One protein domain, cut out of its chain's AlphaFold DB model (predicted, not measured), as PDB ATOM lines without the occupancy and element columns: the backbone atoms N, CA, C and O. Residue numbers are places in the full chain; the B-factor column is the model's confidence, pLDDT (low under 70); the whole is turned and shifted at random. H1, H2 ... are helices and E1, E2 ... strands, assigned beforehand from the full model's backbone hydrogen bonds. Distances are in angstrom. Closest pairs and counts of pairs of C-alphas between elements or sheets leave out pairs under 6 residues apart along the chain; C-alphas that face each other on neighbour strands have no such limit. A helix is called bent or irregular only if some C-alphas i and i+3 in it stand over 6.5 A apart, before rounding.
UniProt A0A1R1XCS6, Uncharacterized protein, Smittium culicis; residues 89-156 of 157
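AT A GLANCE: This is residues 89 to 156 of the 157 residues of an uncharacterized protein of Smittium culicis (UniProt A0A1R1XCS6). Two short parallel strands, E1 and E2, lie side by side as a small ribbon; helix H1 covers one face of it, and helix H2 sits beside E2 near that strand's last residues and packs on H1. From the start of E1 a long arm without named elements, residues 89 to 106, reaches away from this small body; its residues 96 to 102 stick out, and the arm makes much of the length of the whole. The printed part has 68 residues, with two named strands and two named helices in the order E1, H1, E2, H2; the sheet has the order E1, E2 and is parallel. The class is mixed, helices and strands, though under half of the residues, 28 of 68, are in named elements. The whole is only just loose, close to compact, with a radius of gyration of the C-alphas of 13.4 A, and its elongated outline spans 37 by 22 by 20 A.

IN THESE COORDINATES: The printed part begins with Arg 89, whose C-alpha is at (61.722, -34.823, -31.956), and residues 89 to 106 hold no named element. Strand E1 follows, residues 107 to 111, from C-alpha 107 at (53.343, -25.821, -33.819) to C-alpha 111, a length of 10.7 A. After a short link of 10 residues comes helix H1, residues 122 to 131, which is the longest helix by residues and measures 14.4 A from first to last C-alpha. A tight link of 4 residues leads to strand E2, residues 136 to 139, 10.1 A long. A short link of 6 residues then leads to helix H2, residues 146 to 154, 12.8 A long, which ends with C-alpha 154 at (40.949, -24.717, -22.097). Neither helix is bent or irregular.

HOW THE PARTS SIT: E1 and E2 are parallel neighbours, with 15 degrees between their directions. C-alphas 107 and 136 face each other at 4.6 A, and C-alphas 111 and 139 do so at 5.1 A. Across the pair, N 138 and O 108 are within hydrogen-bond range at 2.8 A, and so are N 108 and O 136 at 3.1 A. E1, H1 and E2 form a strand-helix-strand unit, two parallel neighbour strands with a helix between them along the chain, and its crossover is right-handed. The closest C-alphas of H1 and E2 are those of Ser 129 and Ile 137, 7.4 A apart. Those of E1 and H1 are at Asp 108 and Ser 129, 7.5 A apart. H2 has 4 pairs of C-alphas within 8 A of E2, the closest being those of Val 139 and Gly 148 at 5.1 A. H2 and E1 are apart, with no C-alpha of the one within 8 A of the other. H1 and H2 touch, with 11 pairs of C-alphas within 8 A. Their closest C-alphas are those of Pro 122 and Ala 151, 4.9 A apart. The two helices run the same way at a steep tilt of 55 degrees. In H1 and H2 every O i to N i+4 pair is within hydrogen-bond range.

THE WHOLE: The two C-alphas farthest apart are those of Asn 99 and Ser 115, at 38.1 A. The first and last printed C-alphas, of Arg 89 and Lys 156, are 24.9 A apart. The C-alphas of residues 89 to 106 lie 9 to 24 A from the mean of the C-alphas, and residues 96 to 102 among them stand free. The printed part has no cut, and no link between its named elements is long. The mean pLDDT of the printed part is 93.7, and no printed residue is under 70.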
ATOM      1  N   ARG A  89      60.274 -35.048 -31.821       83.31
ATOM      2  CA  ARG A  89      61.722 -34.823 -31.956       83.31
ATOM      3  C   ARG A  89      62.503 -36.117 -31.757       83.31
ATOM      4  O   ARG A  89      63.469 -36.363 -32.475       83.31
ATOM      5  N   ALA A  90      62.054 -36.973 -30.837       86.50
ATOM      6  CA  ALA A  90      62.666 -38.282 -30.605       86.50
ATOM      7  C   ALA A  90      62.500 -39.223 -31.813       86.50
ATOM      8  O   ALA A  90      63.334 -40.097 -32.032       86.50
ATOM      9  N   ALA A  91      61.462 -39.012 -32.625       85.19
ATOM     10  CA  ALA A  91      61.212 -39.754 -33.858       85.19
ATOM     11  C   ALA A  91      61.881 -39.141 -35.105       85.19
ATOM     12  O   ALA A  91      61.661 -39.615 -36.218       85.19
ATOM     13  N   GLY A  92      62.711 -38.106 -34.935       84.31
ATOM     14  CA  GLY A  92      63.492 -37.515 -36.019       84.31
ATOM     15  C   GLY A  92      62.835 -36.329 -36.726       84.31
ATOM     16  O   GLY A  92      63.302 -35.962 -37.805       84.31
ATOM     17  N   LEU A  93      61.805 -35.703 -36.141       83.75
ATOM     18  CA  LEU A  93      61.306 -34.413 -36.623       83.75
ATOM     19  C   LEU A  93      62.436 -33.371 -36.555       83.75
ATOM     20  O   LEU A  93      63.008 -33.128 -35.490       83.75
ATOM     21  N   LYS A  94      62.758 -32.763 -37.697       85.56
ATOM     22  CA  LYS A  94      63.788 -31.726 -37.835       85.56
ATOM     23  C   LYS A  94      63.175 -30.466 -38.447       85.56
ATOM     24  O   LYS A  94      62.262 -30.592 -39.266       85.56
ATOM     25  N   PRO A  95      63.668 -29.270 -38.092       87.25
ATOM     26  CA  PRO A  95      63.306 -28.044 -38.791       87.25
ATOM     27  C   PRO A  95      63.582 -28.150 -40.292       87.25
ATOM     28  O   PRO A  95      64.537 -28.806 -40.710       87.25
ATOM     29  N   PHE A  96      62.753 -27.481 -41.093       86.25
ATOM     30  CA  PHE A  96      62.978 -27.371 -42.535       86.25
ATOM     31  C   PHE A  96      64.269 -26.601 -42.844       86.25
ATOM     32  O   PHE A  96      65.061 -27.027 -43.681       86.25
ATOM     33  N   ASP A  97      64.494 -25.488 -42.141       88.38
ATOM     34  CA  ASP A  97      65.764 -24.772 -42.193       88.38
ATOM     35  C   ASP A  97      66.778 -25.470 -41.285       88.38
ATOM     36  O   ASP A  97      66.677 -25.423 -40.058       88.38
ATOM     37  N   SER A  98      67.780 -26.106 -41.890       86.62
ATOM     38  CA  SER A  98      68.846 -26.801 -41.167       86.62
ATOM     39  C   SER A  98      69.720 -25.875 -40.317       86.62
ATOM     40  O   SER A  98      70.437 -26.364 -39.448       86.62
ATOM     41  N   ASN A  99      69.683 -24.563 -40.566       91.38
ATOM     42  CA  ASN A  99      70.409 -23.571 -39.773       91.38
ATOM     43  C   ASN A  99      69.634 -23.142 -38.520       91.38
ATOM     44  O   ASN A  99      70.208 -22.501 -37.641       91.38
ATOM     45  N   LEU A 100      68.349 -23.501 -38.410       87.88
ATOM     46  CA  LEU A 100      67.548 -23.243 -37.220       87.88
ATOM     47  C   LEU A 100      67.878 -24.284 -36.143       87.88
ATOM     48  O   LEU A 100      67.193 -25.293 -35.978       87.88
ATOM     49  N   THR A 101      68.969 -24.043 -35.420       82.50
ATOM     50  CA  THR A 101      69.482 -24.962 -34.393       82.50
ATOM     51  C   THR A 101      68.746 -24.851 -33.062       82.50
ATOM     52  O   THR A 101      68.749 -25.803 -32.286       82.50
ATOM     53  N   GLU A 102      68.099 -23.715 -32.803       87.06
ATOM     54  CA  GLU A 102      67.333 -23.469 -31.584       87.06
ATOM     55  C   GLU A 102      65.898 -23.069 -31.923       87.06
ATOM     56  O   GLU A 102      65.647 -22.119 -32.664       87.06
ATOM     57  N   TYR A 103      64.945 -23.804 -31.361       87.06
ATOM     58  CA  TYR A 103      63.528 -23.485 -31.417       87.06
ATOM     59  C   TYR A 103      62.848 -24.054 -30.174       87.06
ATOM     60  O   TYR A 103      63.159 -25.152 -29.709       87.06
ATOM     61  N   ASN A 104      61.903 -23.301 -29.626       88.25
ATOM     62  CA  ASN A 104      61.101 -23.718 -28.479       88.25
ATOM     63  C   ASN A 104      59.618 -23.885 -28.830       88.25
ATOM     64  O   ASN A 104      58.835 -24.194 -27.940       88.25
ATOM     65  N   ILE A 105      59.234 -23.692 -30.096       90.44
ATOM     66  CA  ILE A 105      57.855 -23.820 -30.574       90.44
ATOM     67  C   ILE A 105      57.746 -25.056 -31.469       90.44
ATOM     68  O   ILE A 105      58.423 -25.164 -32.488       90.44
ATOM     69  N   LEU A 106      56.858 -25.969 -31.086       91.19
ATOM     70  CA  LEU A 106      56.367 -27.086 -31.881       91.19
ATOM     71  C   LEU A 106      54.895 -26.808 -32.178       91.19
ATOM     72  O   LEU A 106      54.047 -26.940 -31.292       91.19
ATOM     73  N   LEU A 107      54.626 -26.379 -33.410       92.38
ATOM     74  CA  LEU A 107      53.343 -25.821 -33.819       92.38
ATOM     75  C   LEU A 107      52.558 -26.780 -34.718       92.38
ATOM     76  O   LEU A 107      53.053 -27.178 -35.771       92.38
ATOM     77  N   ASP A 108      51.304 -27.036 -34.352       93.56
ATOM     78  CA  ASP A 108      50.276 -27.462 -35.303       93.56
ATOM     79  C   ASP A 108      49.598 -26.221 -35.903       93.56
ATOM     80  O   ASP A 108      48.907 -25.470 -35.211       93.56
ATOM     81  N   ALA A 109      49.850 -25.958 -37.185       95.44
ATOM     82  CA  ALA A 109      49.473 -24.698 -37.823       95.44
ATOM     83  C   ALA A 109      48.076 -24.703 -38.464       95.44
ATOM     84  O   ALA A 109      47.635 -23.655 -38.942       95.44
ATOM     85  N   HIS A 110      47.393 -25.847 -38.523       97.38
ATOM     86  CA  HIS A 110      46.117 -25.944 -39.224       97.38
ATOM     87  C   HIS A 110      45.243 -27.051 -38.645       97.38
ATOM     88  O   HIS A 110      45.405 -28.228 -38.962       97.38
ATOM     89  N   SER A 111      44.264 -26.652 -37.840       97.38
ATOM     90  CA  SER A 111      43.350 -27.585 -37.196       97.38
ATOM     91  C   SER A 111      41.929 -27.035 -37.137       97.38
ATOM     92  O   SER A 111      41.714 -25.829 -37.010       97.38
ATOM     93  N   HIS A 112      40.953 -27.935 -37.224       98.31
ATOM     94  CA  HIS A 112      39.527 -27.614 -37.178       98.31
ATOM     95  C   HIS A 112      38.877 -28.313 -35.993       98.31
ATOM     96  O   HIS A 112      39.245 -29.434 -35.629       98.31
ATOM     97  N   THR A 113      37.881 -27.663 -35.406       98.12
ATOM     98  CA  THR A 113      37.070 -28.205 -34.317       98.12
ATOM     99  C   THR A 113      35.659 -28.507 -34.806       98.12
ATOM    100  O   THR A 113      35.262 -28.138 -35.909       98.12
ATOM    101  N   THR A 114      34.841 -29.094 -33.936       97.19
ATOM    102  CA  THR A 114      33.389 -29.219 -34.148       97.19
ATOM    103  C   THR A 114      32.652 -27.876 -34.268       97.19
ATOM    104  O   THR A 114      31.435 -27.866 -34.418       97.19
ATOM    105  N   SER A 115      33.344 -26.734 -34.163       97.81
ATOM    106  CA  SER A 115      32.771 -25.415 -34.467       97.81
ATOM    107  C   SER A 115      32.681 -25.139 -35.973       97.81
ATOM    108  O   SER A 115      32.022 -24.175 -36.357       97.81
ATOM    109  N   SER A 116      33.329 -25.960 -36.809       97.31
ATOM    110  CA  SER A 116      33.203 -25.950 -38.268       97.31
ATOM    111  C   SER A 116      33.001 -27.373 -38.814       97.31
ATOM    112  O   SER A 116      31.939 -27.949 -38.590       97.31
ATOM    113  N   ASP A 117      33.979 -27.951 -39.510       96.00
ATOM    114  CA  ASP A 117      33.934 -29.301 -40.093       96.00
ATOM    115  C   ASP A 117      34.899 -30.297 -39.417       96.00
ATOM    116  O   ASP A 117      34.985 -31.469 -39.803       96.00
ATOM    117  N   GLY A 118      35.594 -29.859 -38.364       95.00
ATOM    118  CA  GLY A 118      36.435 -30.713 -37.540       95.00
ATOM    119  C   GLY A 118      35.630 -31.745 -36.748       95.00
ATOM    120  O   GLY A 118      34.458 -31.563 -36.418       95.00
ATOM    121  N   ARG A 119      36.283 -32.858 -36.398       94.75
ATOM    122  CA  ARG A 119      35.645 -33.981 -35.680       94.75
ATOM    123  C   ARG A 119      35.873 -33.978 -34.170       94.75
ATOM    124  O   ARG A 119      35.193 -34.708 -33.456       94.75
ATOM    125  N   LEU A 120      36.837 -33.192 -33.694       96.69
ATOM    126  CA  LEU A 120      37.195 -33.099 -32.281       96.69
ATOM    127  C   LEU A 120      36.634 -31.814 -31.677       96.69
ATOM    128  O   LEU A 120      36.663 -30.752 -32.304       96.69
ATOM    129  N   SER A 121      36.144 -31.895 -30.441       97.19
ATOM    130  CA  SER A 121      35.808 -30.684 -29.686       97.19
ATOM    131  C   SER A 121      37.065 -29.828 -29.450       97.19
ATOM    132  O   SER A 121      38.176 -30.364 -29.444       97.19
ATOM    133  N   PRO A 122      36.934 -28.514 -29.177       97.50
ATOM    134  CA  PRO A 122      38.091 -27.664 -28.885       97.50
ATOM    135  C   PRO A 122      38.981 -28.187 -27.744       97.50
ATOM    136  O   PRO A 122      40.198 -28.040 -27.801       97.50
ATOM    137  N   LYS A 123      38.394 -28.837 -26.728       96.75
ATOM    138  CA  LYS A 123      39.152 -29.466 -25.636       96.75
ATOM    139  C   LYS A 123      39.940 -30.680 -26.124       96.75
ATOM    140  O   LYS A 123      41.129 -30.781 -25.854       96.75
ATOM    141  N   GLN A 124      39.281 -31.575 -26.856       97.50
ATOM    142  CA  GLN A 124      39.910 -32.783 -27.389       97.50
ATOM    143  C   GLN A 124      41.030 -32.467 -28.373       97.50
ATOM    144  O   GLN A 124      42.029 -33.174 -28.391       97.50
ATOM    145  N   LEU A 125      40.873 -31.401 -29.162       97.44
ATOM    146  CA  LEU A 125      41.921 -30.911 -30.046       97.44
ATOM    147  C   LEU A 125      43.174 -30.496 -29.257       97.44
ATOM    148  O   LEU A 125      44.277 -30.874 -29.624       97.44
ATOM    149  N   ILE A 126      43.018 -29.779 -28.142       96.50
ATOM    150  CA  ILE A 126      44.156 -29.446 -27.269       96.50
ATOM    151  C   ILE A 126      44.775 -30.709 -26.679       96.50
ATOM    152  O   ILE A 126      45.993 -30.870 -26.733       96.50
ATOM    153  N   ASP A 127      43.940 -31.603 -26.145       96.38
ATOM    154  CA  ASP A 127      44.399 -32.826 -25.492       96.38
ATOM    155  C   ASP A 127      45.241 -33.676 -26.465       96.38
ATOM    156  O   ASP A 127      46.372 -34.030 -26.141       96.38
ATOM    157  N   ILE A 128      44.768 -33.919 -27.697       96.62
ATOM    158  CA  ILE A 128      45.537 -34.684 -28.695       96.62
ATOM    159  C   ILE A 128      46.822 -33.965 -29.128       96.62
ATOM    160  O   ILE A 128      47.845 -34.621 -29.334       96.62
ATOM    161  N   SER A 129      46.810 -32.635 -29.263       95.38
ATOM    162  CA  SER A 129      48.004 -31.883 -29.659       95.38
ATOM    163  C   SER A 129      49.100 -31.967 -28.599       95.38
ATOM    164  O   SER A 129      50.258 -32.209 -28.942       95.38
ATOM    165  N   VAL A 130      48.739 -31.856 -27.316       94.81
ATOM    166  CA  VAL A 130      49.672 -32.045 -26.193       94.81
ATOM    167  C   VAL A 130      50.190 -33.482 -26.155       94.81
ATOM    168  O   VAL A 130      51.398 -33.697 -26.020       94.81
ATOM    169  N   SER A 131      49.312 -34.471 -26.337       95.88
ATOM    170  CA  SER A 131      49.698 -35.888 -26.381       95.88
ATOM    171  C   SER A 131      50.637 -36.209 -27.546       95.88
ATOM    172  O   SER A 131      51.474 -37.101 -27.423       95.88
ATOM    173  N   ASN A 132      50.567 -35.449 -28.643       94.50
ATOM    174  CA  ASN A 132      51.490 -35.523 -29.780       94.50
ATOM    175  C   ASN A 132      52.753 -34.655 -29.630       94.50
ATOM    176  O   ASN A 132      53.555 -34.587 -30.560       94.50
ATOM    177  N   GLY A 133      52.947 -34.002 -28.481       93.56
ATOM    178  CA  GLY A 133      54.163 -33.252 -28.164       93.56
ATOM    179  C   GLY A 133      54.213 -31.828 -28.718       93.56
ATOM    180  O   GLY A 133      55.254 -31.179 -28.599       93.56
ATOM    181  N   TYR A 134      53.120 -31.321 -29.295       93.88
ATOM    182  CA  TYR A 134      53.017 -29.913 -29.674       93.88
ATOM    183  C   TYR A 134      52.861 -29.032 -28.434       93.88
ATOM    184  O   TYR A 134      52.254 -29.424 -27.437       93.88
ATOM    185  N   ASN A 135      53.397 -27.816 -28.505       93.38
ATOM    186  CA  ASN A 135      53.260 -26.812 -27.447       93.38
ATOM    187  C   ASN A 135      52.646 -25.494 -27.940       93.38
ATOM    188  O   ASN A 135      52.476 -24.561 -27.158       93.38
ATOM    189  N   ALA A 136      52.284 -25.434 -29.221       94.69
ATOM    190  CA  ALA A 136      51.479 -24.383 -29.812       94.69
ATOM    191  C   ALA A 136      50.524 -25.000 -30.841       94.69
ATOM    192  O   ALA A 136      50.881 -25.957 -31.530       94.69
ATOM    193  N   ILE A 137      49.321 -24.437 -30.962       96.12
ATOM    194  CA  ILE A 137      48.335 -24.841 -31.970       96.12
ATOM    195  C   ILE A 137      47.640 -23.612 -32.559       96.12
ATOM    196  O   ILE A 137      47.445 -22.612 -31.865       96.12
ATOM    197  N   ILE A 138      47.217 -23.703 -33.818       97.75
ATOM    198  CA  ILE A 138      46.314 -22.751 -34.466       97.75
ATOM    199  C   ILE A 138      44.989 -23.455 -34.743       97.75
ATOM    200  O   ILE A 138      44.935 -24.420 -35.506       97.75
ATOM    201  N   VAL A 139      43.915 -22.926 -34.156       98.25
ATOM    202  CA  VAL A 139      42.540 -23.333 -34.461       98.25
ATOM    203  C   VAL A 139      42.007 -22.446 -35.583       98.25
ATOM    204  O   VAL A 139      41.812 -21.247 -35.388       98.25
ATOM    205  N   SER A 140      41.796 -23.036 -36.757       98.12
ATOM    206  CA  SER A 140      41.493 -22.356 -38.021       98.12
ATOM    207  C   SER A 140      40.128 -22.745 -38.596       98.12
ATOM    208  O   SER A 140      40.019 -22.988 -39.796       98.12
ATOM    209  N   ASP A 141      39.103 -22.800 -37.740       98.69
ATOM    210  CA  ASP A 141      37.732 -23.150 -38.126       98.69
ATOM    211  C   ASP A 141      37.196 -22.293 -39.290       98.69
ATOM    212  O   ASP A 141      37.409 -21.077 -39.362       98.69
ATOM    213  N   HIS A 142      36.432 -22.912 -40.190       98.44
ATOM    214  CA  HIS A 142      35.864 -22.221 -41.346       98.44
ATOM    215  C   HIS A 142      34.892 -21.101 -40.956       98.44
ATOM    216  O   HIS A 142      33.849 -21.334 -40.349       98.44
ATOM    217  N   ASN A 143      35.225 -19.871 -41.367       98.19
ATOM    218  CA  ASN A 143      34.378 -18.678 -41.249       98.19
ATOM    219  C   ASN A 143      33.907 -18.359 -39.816       98.19
ATOM    220  O   ASN A 143      32.927 -17.638 -39.632       98.19
ATOM    221  N   THR A 144      34.602 -18.863 -38.794       98.19
ATOM    222  CA  THR A 144      34.269 -18.626 -37.389       98.19
ATOM    223  C   THR A 144      35.515 -18.656 -36.517       98.19
ATOM    224  O   THR A 144      36.509 -19.290 -36.846       98.19
ATOM    225  N   ILE A 145      35.454 -17.974 -35.375       98.00
ATOM    226  CA  ILE A 145      36.513 -17.982 -34.353       98.00
ATOM    227  C   ILE A 145      36.083 -18.708 -33.071       98.00
ATOM    228  O   ILE A 145      36.833 -18.746 -32.095       98.00
ATOM    229  N   ASN A 146      34.871 -19.274 -33.041       98.31
ATOM    230  CA  ASN A 146      34.278 -19.844 -31.828       98.31
ATOM    231  C   ASN A 146      35.122 -20.980 -31.237       98.31
ATOM    232  O   ASN A 146      35.351 -20.998 -30.024       98.31
ATOM    233  N   GLY A 147      35.627 -21.892 -32.075       98.00
ATOM    234  CA  GLY A 147      36.471 -22.989 -31.606       98.00
ATOM    235  C   GLY A 147      37.797 -22.493 -31.045       98.00
ATOM    236  O   GLY A 147      38.207 -22.954 -29.985       98.00
ATOM    237  N   GLY A 148      38.400 -21.471 -31.660       97.50
ATOM    238  CA  GLY A 148      39.598 -20.811 -31.135       97.50
ATOM    239  C   GLY A 148      39.372 -20.146 -29.773       97.50
ATOM    240  O   GLY A 148      40.186 -20.308 -28.865       97.50
ATOM    241  N   ILE A 149      38.236 -19.466 -29.574       97.81
ATOM    242  CA  ILE A 149      37.875 -18.867 -28.275       97.81
ATOM    243  C   ILE A 149      37.712 -19.945 -27.194       97.81
ATOM    244  O   ILE A 149      38.158 -19.753 -26.061       97.81
ATOM    245  N   LEU A 150      37.061 -21.067 -27.515       97.75
ATOM    246  CA  LEU A 150      36.878 -22.178 -26.578       97.75
ATOM    247  C   LEU A 150      38.204 -22.878 -26.267       97.75
ATOM    248  O   LEU A 150      38.506 -23.101 -25.097       97.75
ATOM    249  N   ALA A 151      39.020 -23.150 -27.285       97.31
ATOM    250  CA  ALA A 151      40.356 -23.712 -27.124       97.31
ATOM    251  C   ALA A 151      41.221 -22.829 -26.208       97.31
ATOM    252  O   ALA A 151      41.785 -23.310 -25.229       97.31
ATOM    253  N   HIS A 152      41.232 -21.512 -26.426       96.50
ATOM    254  CA  HIS A 152      41.959 -20.570 -25.568       96.50
ATOM    255  C   HIS A 152      41.546 -20.638 -24.094       96.50
ATOM    256  O   HIS A 152      42.384 -20.481 -23.208       96.50
ATOM    257  N   LYS A 153      40.261 -20.880 -23.802       95.94
ATOM    258  CA  LYS A 153      39.794 -21.072 -22.419       95.94
ATOM    259  C   LYS A 153      40.369 -22.348 -21.808       95.94
ATOM    260  O   LYS A 153      40.773 -22.314 -20.653       95.94
ATOM    261  N   TYR A 154      40.413 -23.439 -22.568       94.38
ATOM    262  CA  TYR A 154      40.949 -24.717 -22.097       94.38
ATOM    263  C   TYR A 154      42.474 -24.716 -21.951       94.38
ATOM    264  O   TYR A 154      42.978 -25.363 -21.045       94.38
ATOM    265  N   ALA A 155      43.198 -23.970 -22.787       91.06
ATOM    266  CA  ALA A 155      44.661 -23.883 -22.736       91.06
ATOM    267  C   ALA A 155      45.205 -23.067 -21.543       91.06
ATOM    268  O   ALA A 155      46.405 -23.072 -21.292       91.06
ATOM    269  N   LYS A 156      44.340 -22.321 -20.842       80.31
ATOM    270  CA  LYS A 156      44.699 -21.468 -19.694       80.31
ATOM    271  C   LYS A 156      44.533 -22.137 -18.328       80.31
ATOM    272  O   LYS A 156      44.835 -21.492 -17.323       80.31
TER     273      LYS A 156